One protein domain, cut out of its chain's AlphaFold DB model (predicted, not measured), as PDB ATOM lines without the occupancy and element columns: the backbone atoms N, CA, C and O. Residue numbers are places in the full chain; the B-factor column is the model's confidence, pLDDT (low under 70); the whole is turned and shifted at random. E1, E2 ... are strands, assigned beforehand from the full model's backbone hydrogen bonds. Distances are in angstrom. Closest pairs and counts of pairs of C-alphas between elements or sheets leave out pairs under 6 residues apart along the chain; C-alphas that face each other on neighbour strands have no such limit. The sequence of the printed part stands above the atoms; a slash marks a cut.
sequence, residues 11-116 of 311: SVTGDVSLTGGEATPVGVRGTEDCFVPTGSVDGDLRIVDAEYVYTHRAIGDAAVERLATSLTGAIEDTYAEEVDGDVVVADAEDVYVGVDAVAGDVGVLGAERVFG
ATOM      1  N   SER A  11      66.133 112.223 133.299       92.50
ATOM      2  CA  SER A  11      66.310 113.102 134.456       92.50
ATOM      3  C   SER A  11      67.196 112.442 135.514       92.50
ATOM      4  O   SER A  11      66.976 111.275 135.849       92.50
ATOM      5  N   VAL A  12      68.188 113.173 136.020       94.56
ATOM      6  CA  VAL A  12      69.169 112.737 137.027       94.56
ATOM      7  C   VAL A  12      69.321 113.798 138.127       94.56
ATOM      8  O   VAL A  12      68.838 114.924 137.983       94.56
ATOM      9  N   THR A  13      69.909 113.415 139.262       94.50
ATOM     10  CA  THR A  13      70.056 114.282 140.442       94.50
ATOM     11  C   THR A  13      71.394 114.061 141.135       94.50
ATOM     12  O   THR A  13      71.791 112.899 141.256       94.50
ATOM     13  N   GLY A  14      71.988 115.128 141.673       94.25
ATOM     14  CA  GLY A  14      73.314 115.106 142.303       94.25
ATOM     15  C   GLY A  14      74.431 115.013 141.266       94.25
ATOM     16  O   GLY A  14      74.222 115.392 140.112       94.25
ATOM     17  N   ASP A  15      75.575 114.470 141.672       94.62
ATOM     18  CA  ASP A  15      76.754 114.319 140.816       94.62
ATOM     19  C   ASP A  15      76.549 113.298 139.688       94.62
ATOM     20  O   ASP A  15      76.023 112.193 139.885       94.62
ATOM     21  N   VAL A  16      77.025 113.637 138.491       94.06
ATOM     22  CA  VAL A  16      76.875 112.832 137.277       94.06
ATOM     23  C   VAL A  16      78.216 112.662 136.574       94.06
ATOM     24  O   VAL A  16      78.837 113.630 136.155       94.06
ATOM     25  N   SER A  17      78.630 111.417 136.336       93.38
ATOM     26  CA  SER A  17      79.762 111.127 135.446       93.38
ATOM     27  C   SER A  17      79.280 110.855 134.018       93.38
ATOM     28  O   SER A  17      78.445 109.973 133.794       93.38
ATOM     29  N   LEU A  18      79.833 111.575 133.041       92.25
ATOM     30  CA  LEU A  18      79.740 111.246 131.618       92.25
ATOM     31  C   LEU A  18      80.918 110.338 131.277       92.25
ATOM     32  O   LEU A  18      82.062 110.734 131.463       92.25
ATOM     33  N   THR A  19      80.644 109.133 130.784       89.06
ATOM     34  CA  THR A  19      81.684 108.144 130.455       89.06
ATOM     35  C   THR A  19      81.449 107.536 129.077       89.06
ATOM     36  O   THR A  19      80.343 107.648 128.542       89.06
ATOM     37  N   GLY A  20      82.438 106.826 128.521       76.81
ATOM     38  CA  GLY A  20      82.342 106.113 127.232       76.81
ATOM     39  C   GLY A  20      81.247 105.035 127.146       76.81
ATOM     40  O   GLY A  20      81.024 104.435 126.099       76.81
ATOM     41  N   GLY A  21      80.510 104.775 128.232       78.50
ATOM     42  CA  GLY A  21      79.301 103.949 128.198       78.50
ATOM     43  C   GLY A  21      78.070 104.641 127.596       78.50
ATOM     44  O   GLY A  21      77.101 103.955 127.261       78.50
ATOM     45  N   GLU A  22      78.074 105.971 127.472       83.88
ATOM     46  CA  GLU A  22      76.958 106.746 126.922       83.88
ATOM     47  C   GLU A  22      77.044 106.858 125.393       83.88
ATOM     48  O   GLU A  22      78.121 106.959 124.809       83.88
ATOM     49  N   ALA A  23      75.892 106.867 124.715       90.06
ATOM     50  CA  ALA A  23      75.871 107.069 123.269       90.06
ATOM     51  C   ALA A  23      76.184 108.538 122.948       90.06
ATOM     52  O   ALA A  23      75.444 109.431 123.368       90.06
ATOM     53  N   THR A  24      77.253 108.780 122.192       91.38
ATOM     54  CA  THR A  24      77.712 110.122 121.815       91.38
ATOM     55  C   THR A  24      77.059 110.609 120.508       91.38
ATOM     56  O   THR A  24      76.697 109.786 119.657       91.38
ATOM     57  N   PRO A  25      76.869 111.930 120.308       93.75
ATOM     58  CA  PRO A  25      77.148 113.024 121.243       93.75
ATOM     59  C   PRO A  25      76.294 112.990 122.516       93.75
ATOM     60  O   PRO A  25      75.087 112.736 122.449       93.75
ATOM     61  N   VAL A  26      76.915 113.257 123.664       95.12
ATOM     62  CA  VAL A  26      76.233 113.321 124.966       95.12
ATOM     63  C   VAL A  26      76.059 114.774 125.393       95.12
ATOM     64  O   VAL A  26      76.973 115.583 125.273       95.12
ATOM     65  N   GLY A  27      74.871 115.118 125.873       95.00
ATOM     66  CA  GLY A  27      74.556 116.444 126.376       95.00
ATOM     67  C   GLY A  27      74.181 116.411 127.848       95.00
ATOM     68  O   GLY A  27      73.429 115.532 128.273       95.00
ATOM     69  N   VAL A  28      74.625 117.414 128.595       96.50
ATOM     70  CA  VAL A  28      74.158 117.728 129.946       96.50
ATOM     71  C   VAL A  28      73.635 119.163 129.986       96.50
ATOM     72  O   VAL A  28      74.221 120.053 129.366       96.50
ATOM     73  N   ARG A  29      72.517 119.387 130.684       96.38
ATOM     74  CA  ARG A  29      71.939 120.723 130.861       96.38
ATOM     75  C   ARG A  29      71.566 121.005 132.310       96.38
ATOM     76  O   ARG A  29      70.874 120.181 132.915       96.38
ATOM     77  N   GLY A  30      71.914 122.200 132.788       95.19
ATOM     78  CA  GLY A  30      71.537 122.685 134.117       95.19
ATOM     79  C   GLY A  30      72.340 122.047 135.246       95.19
ATOM     80  O   GLY A  30      71.759 121.715 136.274       95.19
ATOM     81  N   THR A  31      73.626 121.785 135.006       96.88
ATOM     82  CA  THR A  31      74.586 121.397 136.053       96.88
ATOM     83  C   THR A  31      75.109 122.658 136.725       96.88
ATOM     84  O   THR A  31      75.274 123.658 136.036       96.88
ATOM     85  N   GLU A  32      75.369 122.640 138.028       96.75
ATOM     86  CA  GLU A  32      76.031 123.769 138.691       96.75
ATOM     87  C   GLU A  32      77.466 123.862 138.151       96.75
ATOM     88  O   GLU A  32      77.777 124.751 137.360       96.75
ATOM     89  N   ASP A  33      78.283 122.842 138.408       97.88
ATOM     90  CA  ASP A  33      79.665 122.786 137.936       97.88
ATOM     91  C   ASP A  33      79.883 121.652 136.923       97.88
ATOM     92  O   ASP A  33      79.376 120.538 137.066       97.88
ATOM     93  N   CYS A  34      80.676 121.894 135.877       97.94
ATOM     94  CA  CYS A  34      81.106 120.864 134.933       97.94
ATOM     95  C   CYS A  34      82.629 120.790 134.835       97.94
ATOM     96  O   CYS A  34      83.291 121.731 134.400       97.94
ATOM     97  N   PHE A  35      83.189 119.632 135.167       97.56
ATOM     98  CA  PHE A  35      84.615 119.352 135.122       97.56
ATOM     99  C   PHE A  35      84.941 118.475 133.916       97.56
ATOM    100  O   PHE A  35      84.437 117.358 133.772       97.56
ATOM    101  N   VAL A  36      85.849 118.962 133.074       96.00
ATOM    102  CA  VAL A  36      86.409 118.235 131.932       96.00
ATOM    103  C   VAL A  36      87.922 118.068 132.152       96.00
ATOM    104  O   VAL A  36      88.703 118.903 131.689       96.00
ATOM    105  N   PRO A  37      88.343 117.044 132.925       92.12
ATOM    106  CA  PRO A  37      89.733 116.624 133.099       92.12
ATOM    107  C   PRO A  37      90.547 116.473 131.812       92.12
ATOM    108  O   PRO A  37      90.021 116.387 130.705       92.12
ATOM    109  N   THR A  38      91.866 116.379 131.968       88.12
ATOM    110  CA  THR A  38      92.775 116.003 130.877       88.12
ATOM    111  C   THR A  38      92.380 114.670 130.234       88.12
ATOM    112  O   THR A  38      92.187 113.679 130.934       88.12
ATOM    113  N   GLY A  39      92.360 114.618 128.896       88.12
ATOM    114  CA  GLY A  39      92.087 113.400 128.127       88.12
ATOM    115  C   GLY A  39      90.649 112.885 128.233       88.12
ATOM    116  O   GLY A  39      90.423 111.695 128.035       88.12
ATOM    117  N   SER A  40      89.695 113.749 128.579       92.12
ATOM    118  CA  SER A  40      88.318 113.348 128.869       92.12
ATOM    119  C   SER A  40      87.400 113.208 127.665       92.12
ATOM    120  O   SER A  40      86.418 112.485 127.774       92.12
ATOM    121  N   VAL A  41      87.641 113.921 126.563       95.06
ATOM    122  CA  VAL A  41      86.711 113.987 125.424       95.06
ATOM    123  C   VAL A  41      87.463 113.734 124.119       95.06
ATOM    124  O   VAL A  41      88.303 114.540 123.719       95.06
ATOM    125  N   ASP A  42      87.129 112.642 123.434       94.81
ATOM    126  CA  ASP A  42      87.735 112.265 122.146       94.81
ATOM    127  C   ASP A  42      87.190 113.084 120.959       94.81
ATOM    128  O   ASP A  42      87.825 113.154 119.904       94.81
ATOM    129  N   GLY A  43      86.011 113.691 121.120       94.56
ATOM    130  CA  GLY A  43      85.372 114.555 120.128       94.56
ATOM    131  C   GLY A  43      85.527 116.050 120.415       94.56
ATOM    132  O   GLY A  43      86.510 116.500 121.010       94.56
ATOM    133  N   ASP A  44      84.526 116.813 119.987       95.81
ATOM    134  CA  ASP A  44      84.388 118.243 120.252       95.81
ATOM    135  C   ASP A  44      83.671 118.511 121.587       95.81
ATOM    136  O   ASP A  44      82.762 117.782 121.988       95.81
ATOM    137  N   LEU A  45      84.020 119.616 122.253       96.69
ATOM    138  CA  LEU A  45      83.303 120.124 123.426       96.69
ATOM    139  C   LEU A  45      82.577 121.423 123.078       96.69
ATOM    140  O   LEU A  45      83.190 122.443 122.757       96.69
ATOM    141  N   ARG A  46      81.254 121.406 123.208       96.88
ATOM    142  CA  ARG A  46      80.382 122.564 123.028       96.88
ATOM    143  C   ARG A  46      79.868 123.044 124.382       96.88
ATOM    144  O   ARG A  46      79.196 122.294 125.077       96.88
ATOM    145  N   ILE A  47      80.103 124.308 124.712       97.12
ATOM    146  CA  ILE A  47      79.588 124.964 125.919       97.12
ATOM    147  C   ILE A  47      78.614 126.067 125.501       97.12
ATOM    148  O   ILE A  47      78.944 126.907 124.655       97.12
ATOM    149  N   VAL A  48      77.405 126.053 126.056       96.50
ATOM    150  CA  VAL A  48      76.315 126.968 125.697       96.50
ATOM    151  C   VAL A  48      75.729 127.605 126.951       96.50
ATOM    152  O   VAL A  48      75.320 126.892 127.857       96.50
ATOM    153  N   ASP A  49      75.676 128.935 126.975       96.31
ATOM    154  CA  ASP A  49      75.002 129.734 128.008       96.31
ATOM    155  C   ASP A  49      75.455 129.396 129.448       96.31
ATOM    156  O   ASP A  49      74.644 129.337 130.365       96.31
ATOM    157  N   ALA A  50      76.761 129.161 129.641       97.56
ATOM    158  CA  ALA A  50      77.355 128.995 130.972       97.56
ATOM    159  C   ALA A  50      77.579 130.350 131.679       97.56
ATOM    160  O   ALA A  50      77.839 131.345 131.000       97.56
ATOM    161  N   GLU A  51      77.572 130.424 133.011       97.00
ATOM    162  CA  GLU A  51      77.997 131.653 133.701       97.00
ATOM    163  C   GLU A  51      79.498 131.888 133.454       97.00
ATOM    164  O   GLU A  51      79.883 132.823 132.731       97.00
ATOM    165  N   TYR A  52      80.357 130.986 133.936       97.56
ATOM    166  CA  TYR A  52      81.800 131.062 133.712       97.56
ATOM    167  C   TYR A  52      82.378 129.843 132.999       97.56
ATOM    168  O   TYR A  52      82.008 128.696 133.209       97.56
ATOM    169  N   VAL A  53      83.362 130.099 132.134       97.44
ATOM    170  CA  VAL A  53      84.166 129.047 131.504       97.44
ATOM    171  C   VAL A  53      85.631 129.279 131.825       97.44
ATOM    172  O   VAL A  53      86.178 130.323 131.478       97.44
ATOM    173  N   TYR A  54      86.282 128.298 132.433       95.88
ATOM    174  CA  TYR A  54      87.705 128.279 132.745       95.88
ATOM    175  C   TYR A  54      88.396 127.269 131.838       95.88
ATOM    176  O   TYR A  54      88.043 126.095 131.844       95.88
ATOM    177  N   THR A  55      89.371 127.687 131.034       92.62
ATOM    178  CA  THR A  55      90.002 126.773 130.073       92.62
ATOM    179  C   THR A  55      91.424 127.165 129.713       92.62
ATOM    180  O   THR A  55      91.726 128.344 129.583       92.62
ATOM    181  N   HIS A  56      92.296 126.180 129.479       83.81
ATOM    182  CA  HIS A  56      93.609 126.384 128.838       83.81
ATOM    183  C   HIS A  56      93.576 126.248 127.309       83.81
ATOM    184  O   HIS A  56      94.605 126.392 126.640       83.81
ATOM    185  N   ARG A  57      92.410 125.945 126.732       85.31
ATOM    186  CA  ARG A  57      92.241 125.732 125.292       85.31
ATOM    187  C   ARG A  57      91.822 127.032 124.614       85.31
ATOM    188  O   ARG A  57      91.029 127.808 125.142       85.31
ATOM    189  N   ALA A  58      92.346 127.253 123.411       85.75
ATOM    190  CA  ALA A  58      91.816 128.292 122.541       85.75
ATOM    191  C   ALA A  58      90.373 127.940 122.149       85.75
ATOM    192  O   ALA A  58      90.079 126.782 121.851       85.75
ATOM    193  N   ILE A  59      89.491 128.940 122.135       89.31
ATOM    194  CA  ILE A  59      88.103 128.740 121.714       89.31
ATOM    195  C   ILE A  59      88.054 128.614 120.189       89.31
ATOM    196  O   ILE A  59      88.474 129.525 119.470       89.31
ATOM    197  N   GLY A  60      87.556 127.474 119.719       86.31
ATOM    198  CA  GLY A  60      87.360 127.127 118.316       86.31
ATOM    199  C   GLY A  60      85.885 127.125 117.909       86.31
ATOM    200  O   GLY A  60      85.015 127.636 118.617       86.31
ATOM    201  N   ASP A  61      85.610 126.533 116.748       83.44
ATOM    202  CA  ASP A  61      84.259 126.401 116.195       83.44
ATOM    203  C   ASP A  61      83.752 124.963 116.368       83.44
ATOM    204  O   ASP A  61      83.539 124.239 115.399       83.44
ATOM    205  N   ALA A  62      83.587 124.537 117.625       86.38
ATOM    206  CA  ALA A  62      82.984 123.242 117.927       86.38
ATOM    207  C   ALA A  62      81.502 123.253 117.535       86.38
ATOM    208  O   ALA A  62      80.711 124.055 118.062       86.38
ATOM    209  N   ALA A  63      81.124 122.344 116.637       80.31
ATOM    210  CA  ALA A  63      79.787 122.260 116.064       80.31
ATOM    211  C   ALA A  63      79.189 120.865 116.273       80.31
ATOM    212  O   ALA A  63      79.318 119.977 115.437       80.31
ATOM    213  N   VAL A  64      78.454 120.700 117.375       80.62
ATOM    214  CA  VAL A  64      77.696 119.473 117.653       80.62
ATOM    215  C   VAL A  64      76.266 119.647 117.146       80.62
ATOM    216  O   VAL A  64      75.567 120.566 117.581       80.62
ATOM    217  N   GLU A  65      75.823 118.796 116.216       76.31
ATOM    218  CA  GLU A  65      74.537 118.972 115.516       76.31
ATOM    219  C   GLU A  65      73.332 118.331 116.224       76.31
ATOM    220  O   GLU A  65      72.226 118.871 116.158       76.31
ATOM    221  N   ARG A  66      73.502 117.164 116.863       87.50
ATOM    222  CA  ARG A  66      72.408 116.435 117.529       87.50
ATOM    223  C   ARG A  66      72.929 115.540 118.649       87.50
ATOM    224  O   ARG A  66      73.892 114.811 118.446       87.50
ATOM    225  N   LEU A  67      72.225 115.548 119.777       92.12
ATOM    226  CA  LEU A  67      72.494 114.671 120.913       92.12
ATOM    227  C   LEU A  67      71.940 113.265 120.663       92.12
ATOM    228  O   LEU A  67      70.804 113.108 120.210       92.12
ATOM    229  N   ALA A  68      72.742 112.250 120.966       91.88
ATOM    230  CA  ALA A  68      72.293 110.866 121.078       91.88
ATOM    231  C   ALA A  68      71.843 110.543 122.512       91.88
ATOM    232  O   ALA A  68      70.894 109.781 122.698       91.88
ATOM    233  N   THR A  69      72.479 111.172 123.503       93.00
ATOM    234  CA  THR A  69      72.126 111.075 124.924       93.00
ATOM    235  C   THR A  69      71.951 112.474 125.502       93.00
ATOM    236  O   THR A  69      72.819 113.318 125.315       93.00
ATOM    237  N   SER A  70      70.859 112.712 126.233       94.69
ATOM    238  CA  SER A  70      70.576 113.998 126.888       94.69
ATOM    239  C   SER A  70      70.301 113.780 128.379       94.69
ATOM    240  O   SER A  70      69.425 112.986 128.740       94.69
ATOM    241  N   LEU A  71      71.038 114.478 129.242       94.88
ATOM    242  CA  LEU A  71      70.906 114.456 130.699       94.88
ATOM    243  C   LEU A  71      70.420 115.817 131.200       94.88
ATOM    244  O   LEU A  71      70.948 116.856 130.817       94.88
ATOM    245  N   THR A  72      69.395 115.806 132.048       95.38
ATOM    246  CA  THR A  72      68.811 117.013 132.658       95.38
ATOM    247  C   THR A  72      68.398 116.716 134.099       95.38
ATOM    248  O   THR A  72      68.351 115.552 134.492       95.38
ATOM    249  N   GLY A  73      68.033 117.723 134.889       92.94
ATOM    250  CA  GLY A  73      67.464 117.517 136.224       92.94
ATOM    251  C   GLY A  73      68.012 118.508 137.236       92.94
ATOM    252  O   GLY A  73      68.242 119.657 136.885       92.94
ATOM    253  N   ALA A  74      68.171 118.061 138.480       94.38
ATOM    254  CA  ALA A  74      68.822 118.829 139.542       94.38
ATOM    255  C   ALA A  74      70.251 118.299 139.698       94.38
ATOM    256  O   ALA A  74      70.516 117.486 140.586       94.38
ATOM    257  N   ILE A  75      71.096 118.641 138.729       96.75
ATOM    258  CA  ILE A  75      72.474 118.162 138.639       96.75
ATOM    259  C   ILE A  75      73.341 119.154 139.402       96.75
ATOM    260  O   ILE A  75      73.297 120.339 139.097       96.75
ATOM    261  N   GLU A  76      74.075 118.656 140.390       95.44
ATOM    262  CA  GLU A  76      75.039 119.464 141.142       95.44
ATOM    263  C   GLU A  76      76.303 119.536 140.277       95.44
ATOM    264  O   GLU A  76      76.449 120.451 139.466       95.44
ATOM    265  N   ASP A  77      77.094 118.464 140.271       96.94
ATOM    266  CA  ASP A  77      78.318 118.409 139.478       96.94
ATOM    267  C   ASP A  77      78.225 117.456 138.284       96.94
ATOM    268  O   ASP A  77      77.648 116.367 138.358       96.94
ATOM    269  N   THR A  78      78.901 117.802 137.190       97.31
ATOM    270  CA  THR A  78      79.142 116.895 136.067       97.31
ATOM    271  C   THR A  78      80.629 116.639 135.862       97.31
ATOM    272  O   THR A  78      81.403 117.570 135.667       97.31
ATOM    273  N   TYR A  79      81.024 115.370 135.787       96.25
ATOM    274  CA  TYR A  79      82.396 114.931 135.530       96.25
ATOM    275  C   TYR A  79      82.469 114.230 134.172       96.25
ATOM    276  O   TYR A  79      81.927 113.139 134.006       96.25
ATOM    277  N   ALA A  80      83.110 114.841 133.175       95.31
ATOM    278  CA  ALA A  80      83.357 114.186 131.891       95.31
ATOM    279  C   ALA A  80      84.646 113.361 131.971       95.31
ATOM    280  O   ALA A  80      85.723 113.922 132.136       95.31
ATOM    281  N   GLU A  81      84.558 112.041 131.852       90.81
ATOM    282  CA  GLU A  81      85.691 111.127 132.011       90.81
ATOM    283  C   GLU A  81      85.663 110.064 130.905       90.81
ATOM    284  O   GLU A  81      84.766 109.227 130.875       90.81
ATOM    285  N   GLU A  82      86.656 110.065 130.010       90.50
ATOM    286  CA  GLU A  82      86.790 109.062 128.934       90.50
ATOM    287  C   GLU A  82      85.538 108.963 128.028       90.50
ATOM    288  O   GLU A  82      84.986 107.886 127.807       90.50
ATOM    289  N   VAL A  83      85.041 110.099 127.528       94.75
ATOM    290  CA  VAL A  83      83.921 110.174 126.581       94.75
ATOM    291  C   VAL A  83      84.426 109.991 125.144       94.75
ATOM    292  O   VAL A  83      85.143 110.838 124.617       94.75
ATOM    293  N   ASP A  84      83.964 108.929 124.478       93.31
ATOM    294  CA  ASP A  84      84.396 108.500 123.130       93.31
ATOM    295  C   ASP A  84      84.029 109.461 121.968       93.31
ATOM    296  O   ASP A  84      84.270 109.163 120.797       93.31
ATOM    297  N   GLY A  85      83.374 110.591 122.230       93.69
ATOM    298  CA  GLY A  85      82.861 111.486 121.190       93.69
ATOM    299  C   GLY A  85      82.438 112.838 121.741       93.69
ATOM    300  O   GLY A  85      82.886 113.236 122.809       93.69
ATOM    301  N   ASP A  86      81.586 113.554 121.009       96.06
ATOM    302  CA  ASP A  86      81.300 114.954 121.331       96.06
ATOM    303  C   ASP A  86      80.479 115.129 122.619       96.06
ATOM    304  O   ASP A  86      79.584 114.331 122.933       96.06
ATOM    305  N   VAL A  87      80.736 116.233 123.321       96.88
ATOM    306  CA  VAL A  87      80.039 116.635 124.547       96.88
ATOM    307  C   VAL A  87      79.398 118.008 124.368       96.88
ATOM    308  O   VAL A  87      80.015 118.935 123.843       96.88
ATOM    309  N   VAL A  88      78.162 118.159 124.844       97.00
ATOM    310  CA  VAL A  88      77.482 119.455 124.963       97.00
ATOM    311  C   VAL A  88      77.162 119.739 126.426       97.00
ATOM    312  O   VAL A  88      76.448 118.971 127.063       97.00
ATOM    313  N   VAL A  89      77.635 120.867 126.937       97.31
ATOM    314  CA  VAL A  89      77.283 121.401 128.258       97.31
ATOM    315  C   VAL A  89      76.450 122.658 128.040       97.31
ATOM    316  O   VAL A  89      76.903 123.580 127.360       97.31
ATOM    317  N   ALA A  90      75.225 122.687 128.559       96.75
ATOM    318  CA  ALA A  90      74.313 123.818 128.406       96.75
ATOM    319  C   ALA A  90      73.799 124.328 129.756       96.75
ATOM    320  O   ALA A  90      73.514 123.523 130.642       96.75
ATOM    321  N   ASP A  91      73.625 125.644 129.879       96.62
ATOM    322  CA  ASP A  91      73.054 126.292 131.067       96.62
ATOM    323  C   ASP A  91      73.771 125.866 132.366       96.62
ATOM    324  O   ASP A  91      73.117 125.526 133.351       96.62
ATOM    325  N   ALA A  92      75.106 125.777 132.330       97.62
ATOM    326  CA  ALA A  92      75.907 125.484 133.517       97.62
ATOM    327  C   ALA A  92      76.201 126.764 134.307       97.62
ATOM    328  O   ALA A  92      76.276 127.830 133.699       97.62
ATOM    329  N   GLU A  93      76.420 126.688 135.620       97.25
ATOM    330  CA  GLU A  93      77.022 127.831 136.319       97.25
ATOM    331  C   GLU A  93      78.484 127.937 135.860       97.25
ATOM    332  O   GLU A  93      78.803 128.792 135.031       97.25
ATOM    333  N   ASP A  94      79.335 126.970 136.210       97.94
ATOM    334  CA  ASP A  94      80.748 126.995 135.825       97.94
ATOM    335  C   ASP A  94      81.181 125.766 135.016       97.94
ATOM    336  O   ASP A  94      80.781 124.627 135.257       97.94
ATOM    337  N   VAL A  95      82.063 125.981 134.035       98.12
ATOM    338  CA  VAL A  95      82.691 124.906 133.254       98.12
ATOM    339  C   VAL A  95      84.206 125.009 133.327       98.12
ATOM    340  O   VAL A  95      84.798 125.998 132.893       98.12
ATOM    341  N   TYR A  96      84.852 123.952 133.806       97.19
ATOM    342  CA  TYR A  96      86.294 123.844 133.978       97.19
ATOM    343  C   TYR A  96      86.866 122.856 132.965       97.19
ATOM    344  O   TYR A  96      86.637 121.651 133.046       97.19
ATOM    345  N   VAL A  97      87.656 123.355 132.019       95.31
ATOM    346  CA  VAL A  97      88.273 122.563 130.953       95.31
ATOM    347  C   VAL A  97      89.778 122.484 131.176       95.31
ATOM    348  O   VAL A  97      90.509 123.471 131.039       95.31
ATOM    349  N   GLY A  98      90.237 121.285 131.517       90.75
ATOM    350  CA  GLY A  98      91.636 120.983 131.768       90.75
ATOM    351  C   GLY A  98      92.525 121.114 130.532       90.75
ATOM    352  O   GLY A  98      92.084 121.265 129.387       90.75
ATOM    353  N   VAL A  99      93.827 121.030 130.780       86.94
ATOM    354  CA  VAL A  99      94.835 120.933 129.722       86.94
ATOM    355  C   VAL A  99      94.622 119.638 128.939       86.94
ATOM    356  O   VAL A  99      94.405 118.595 129.549       86.94
ATOM    357  N   ASP A 100      94.667 119.706 127.605       88.06
ATOM    358  CA  ASP A 100      94.441 118.560 126.705       88.06
ATOM    359  C   ASP A 100      93.194 117.725 127.054       88.06
ATOM    360  O   ASP A 100      93.150 116.515 126.845       88.06
ATOM    361  N   ALA A 101      92.165 118.376 127.599       90.94
ATOM    362  CA  ALA A 101      90.913 117.741 127.998       90.94
ATOM    363  C   ALA A 101      90.076 117.232 126.817       90.94
ATOM    364  O   ALA A 101      89.332 116.264 126.948       90.94
ATOM    365  N   VAL A 102      90.205 117.899 125.672       92.88
ATOM    366  CA  VAL A 102      89.373 117.703 124.482       92.88
ATOM    367  C   VAL A 102      90.295 117.493 123.291       92.88
ATOM    368  O   VAL A 102      91.174 118.326 123.055       92.88
ATOM    369  N   ALA A 103      90.124 116.400 122.552       92.44
ATOM    370  CA  ALA A 103      90.933 116.103 121.372       92.44
ATOM    371  C   ALA A 103      90.549 116.984 120.171       92.44
ATOM    372  O   ALA A 103      91.434 117.405 119.420       92.44
ATOM    373  N   GLY A 104      89.255 117.284 120.023       92.88
ATOM    374  CA  GLY A 104      88.713 118.218 119.042       92.88
ATOM    375  C   GLY A 104      88.755 119.686 119.486       92.88
ATOM    376  O   GLY A 104      89.627 120.117 120.257       92.88
ATOM    377  N   ASP A 105      87.797 120.458 118.976       93.12
ATOM    378  CA  ASP A 105      87.644 121.881 119.267       93.12
ATOM    379  C   ASP A 105      86.822 122.123 120.545       93.12
ATOM    380  O   ASP A 105      85.910 121.373 120.894       93.12
ATOM    381  N   VAL A 106      87.124 123.227 121.238       94.12
ATOM    382  CA  VAL A 106      86.315 123.740 122.355       94.12
ATOM    383  C   VAL A 106      85.564 124.974 121.878       94.12
ATOM    384  O   VAL A 106      86.169 126.019 121.657       94.12
ATOM    385  N   GLY A 107      84.249 124.876 121.711       94.50
ATOM    386  CA  GLY A 107      83.405 125.986 121.276       94.50
ATOM    387  C   GLY A 107      82.557 126.513 122.419       94.50
ATOM    388  O   GLY A 107      81.822 125.755 123.042       94.50
ATOM    389  N   VAL A 108      82.611 127.823 122.654       94.88
ATOM    390  CA  VAL A 108      81.821 128.502 123.689       94.88
ATOM    391  C   VAL A 108      80.861 129.485 123.030       94.88
ATOM    392  O   VAL A 108      81.261 130.286 122.183       94.88
ATOM    393  N   LEU A 109      79.588 129.445 123.417       94.69
ATOM    394  CA  LEU A 109      78.568 130.391 122.975       94.69
ATOM    395  C   LEU A 109      77.762 130.887 124.167       94.69
ATOM    396  O   LEU A 109      77.275 130.081 124.942       94.69
ATOM    397  N   GLY A 110      77.585 132.203 124.268       94.06
ATOM    398  CA  GLY A 110      76.668 132.794 125.244       94.06
ATOM    399  C   GLY A 110      77.166 132.810 126.688       94.06
ATOM    400  O   GLY A 110      76.443 133.307 127.539       94.06
ATOM    401  N   ALA A 111      78.394 132.346 126.955       95.88
ATOM    402  CA  ALA A 111      78.945 132.395 128.303       95.88
ATOM    403  C   ALA A 111      79.064 133.836 128.826       95.88
ATOM    404  O   ALA A 111      79.506 134.715 128.072       95.88
ATOM    405  N   GLU A 112      78.728 134.087 130.096       96.12
ATOM    406  CA  GLU A 112      78.834 135.439 130.663       96.12
ATOM    407  C   GLU A 112      80.292 135.906 130.708       96.12
ATOM    408  O   GLU A 112      80.601 137.061 130.379       96.12
ATOM    409  N   ARG A 113      81.216 134.999 131.050       95.25
ATOM    410  CA  ARG A 113      82.653 135.263 130.963       95.25
ATOM    411  C   ARG A 113      83.474 134.004 130.702       95.25
ATOM    412  O   ARG A 113      83.270 132.955 131.296       95.25
ATOM    413  N   VAL A 114      84.491 134.153 129.855       94.88
ATOM    414  CA  VAL A 114      85.489 133.114 129.578       94.88
ATOM    415  C   VAL A 114      86.839 133.544 130.143       94.88
ATOM    416  O   VAL A 114      87.376 134.594 129.784       94.88
ATOM    417  N   PHE A 115      87.392 132.722 131.026       93.19
ATOM    418  CA  PHE A 115      88.766 132.767 131.494       93.19
ATOM    419  C   PHE A 115      89.576 131.771 130.672       93.19
ATOM    420  O   PHE A 115      89.447 130.561 130.836       93.19
ATOM    421  N   GLY A 116      90.431 132.274 129.791       85.38
ATOM    422  CA  GLY A 116      91.343 131.419 129.048       85.38
ATOM    423  C   GLY A 116      92.575 132.161 128.561       85.38
ATOM    424  O   GLY A 116      92.606 133.398 128.574       85.38
TER     425      GLY A 116
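This is residues 11 to 116 of the 311 residues of an uncharacterized protein of Halobacteriales archaeon SW_7_68_16 (UniProt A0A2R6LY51). Look for a chain wound in stacked turns, a compact solenoid with two walls of parallel strands: one wall holds E3, E5, E8, E10, E1 and the last part of E6, the other E2, E4, E7, E9 and the first part of E6. The turns interleave: after E5 the long link, residues 56 to 68, runs back past the wall of E2, E4, E7 and E9, and the later turns fit beside the earlier ones, with E8 between E3 and E5. The printed part has 106 residues, no named helix and ten named strands, E1 to E10 in order along the chain, in one branched, twisted parallel sheet; the class is all strand. It is rounded, spanning 31 by 26 by 23 A, with a radius of gyration of the C-alphas of 11.8 A.

Find C-alpha 11 at (66.310, 113.102, 134.456), where E1 begins; it runs through residues 11 to 18, is 13.9 A long and bends by 113 degrees at residue 14. Next come E2, residues 26 to 29, and E3, residues 31 to 36, 12.9 A long. E4 is residues 45 to 48 and E5 residues 52 to 55. Find C-alpha 69 at (72.126, 111.075, 124.924); there E6 begins, running to residue 80, 13.6 A from first to last C-alpha, with a bend of 139 degrees at residue 75. Then read E7, residues 87 to 90, E8, 94 to 97, E9, 106 to 109, and E10, 113 to 115, ending at C-alpha 115, (88.766, 132.767, 131.494).

Start at edge strand E1, parallel to E6: N 16 and O 77 are 2.8 A apart, within hydrogen-bond range. E6 pairs in a staggered way: on the side away from E1 it has E2 beside residues 69 to 72, with N 27 and O 69 at 2.8 A, and E3 beside residues 75 to 80, with N 35 and O 78 at 2.8 A. From E2, go to parallel E7, N 28 and O 88 at 2.8 A; E4 lies on the other side of E7, N 46 and O 87 at 2.8 A; edge strand E9 is parallel to E4, N 47 and O 107 at 2.8 A. From E3, go to parallel E8, N 34 and O 94 at 2.8 A; E5 lies on the other side of E8, N 54 and O 95 at 2.8 A; edge strand E10 is parallel to E5, N 53 and O 113 at 3.0 A. E2 and E3 meet only through their link, and the closest C-alphas of E3 and E7, Cys 34 and Val 89, are 7.7 A apart.

The two C-alphas farthest apart, those of Ser 11 and Ala 58, are 32.0 A apart. The printed part has no cut. The link from E5 to E6 is long, with 13 residues. The mean pLDDT of the printed part is 93.0, and no printed residue is under 70.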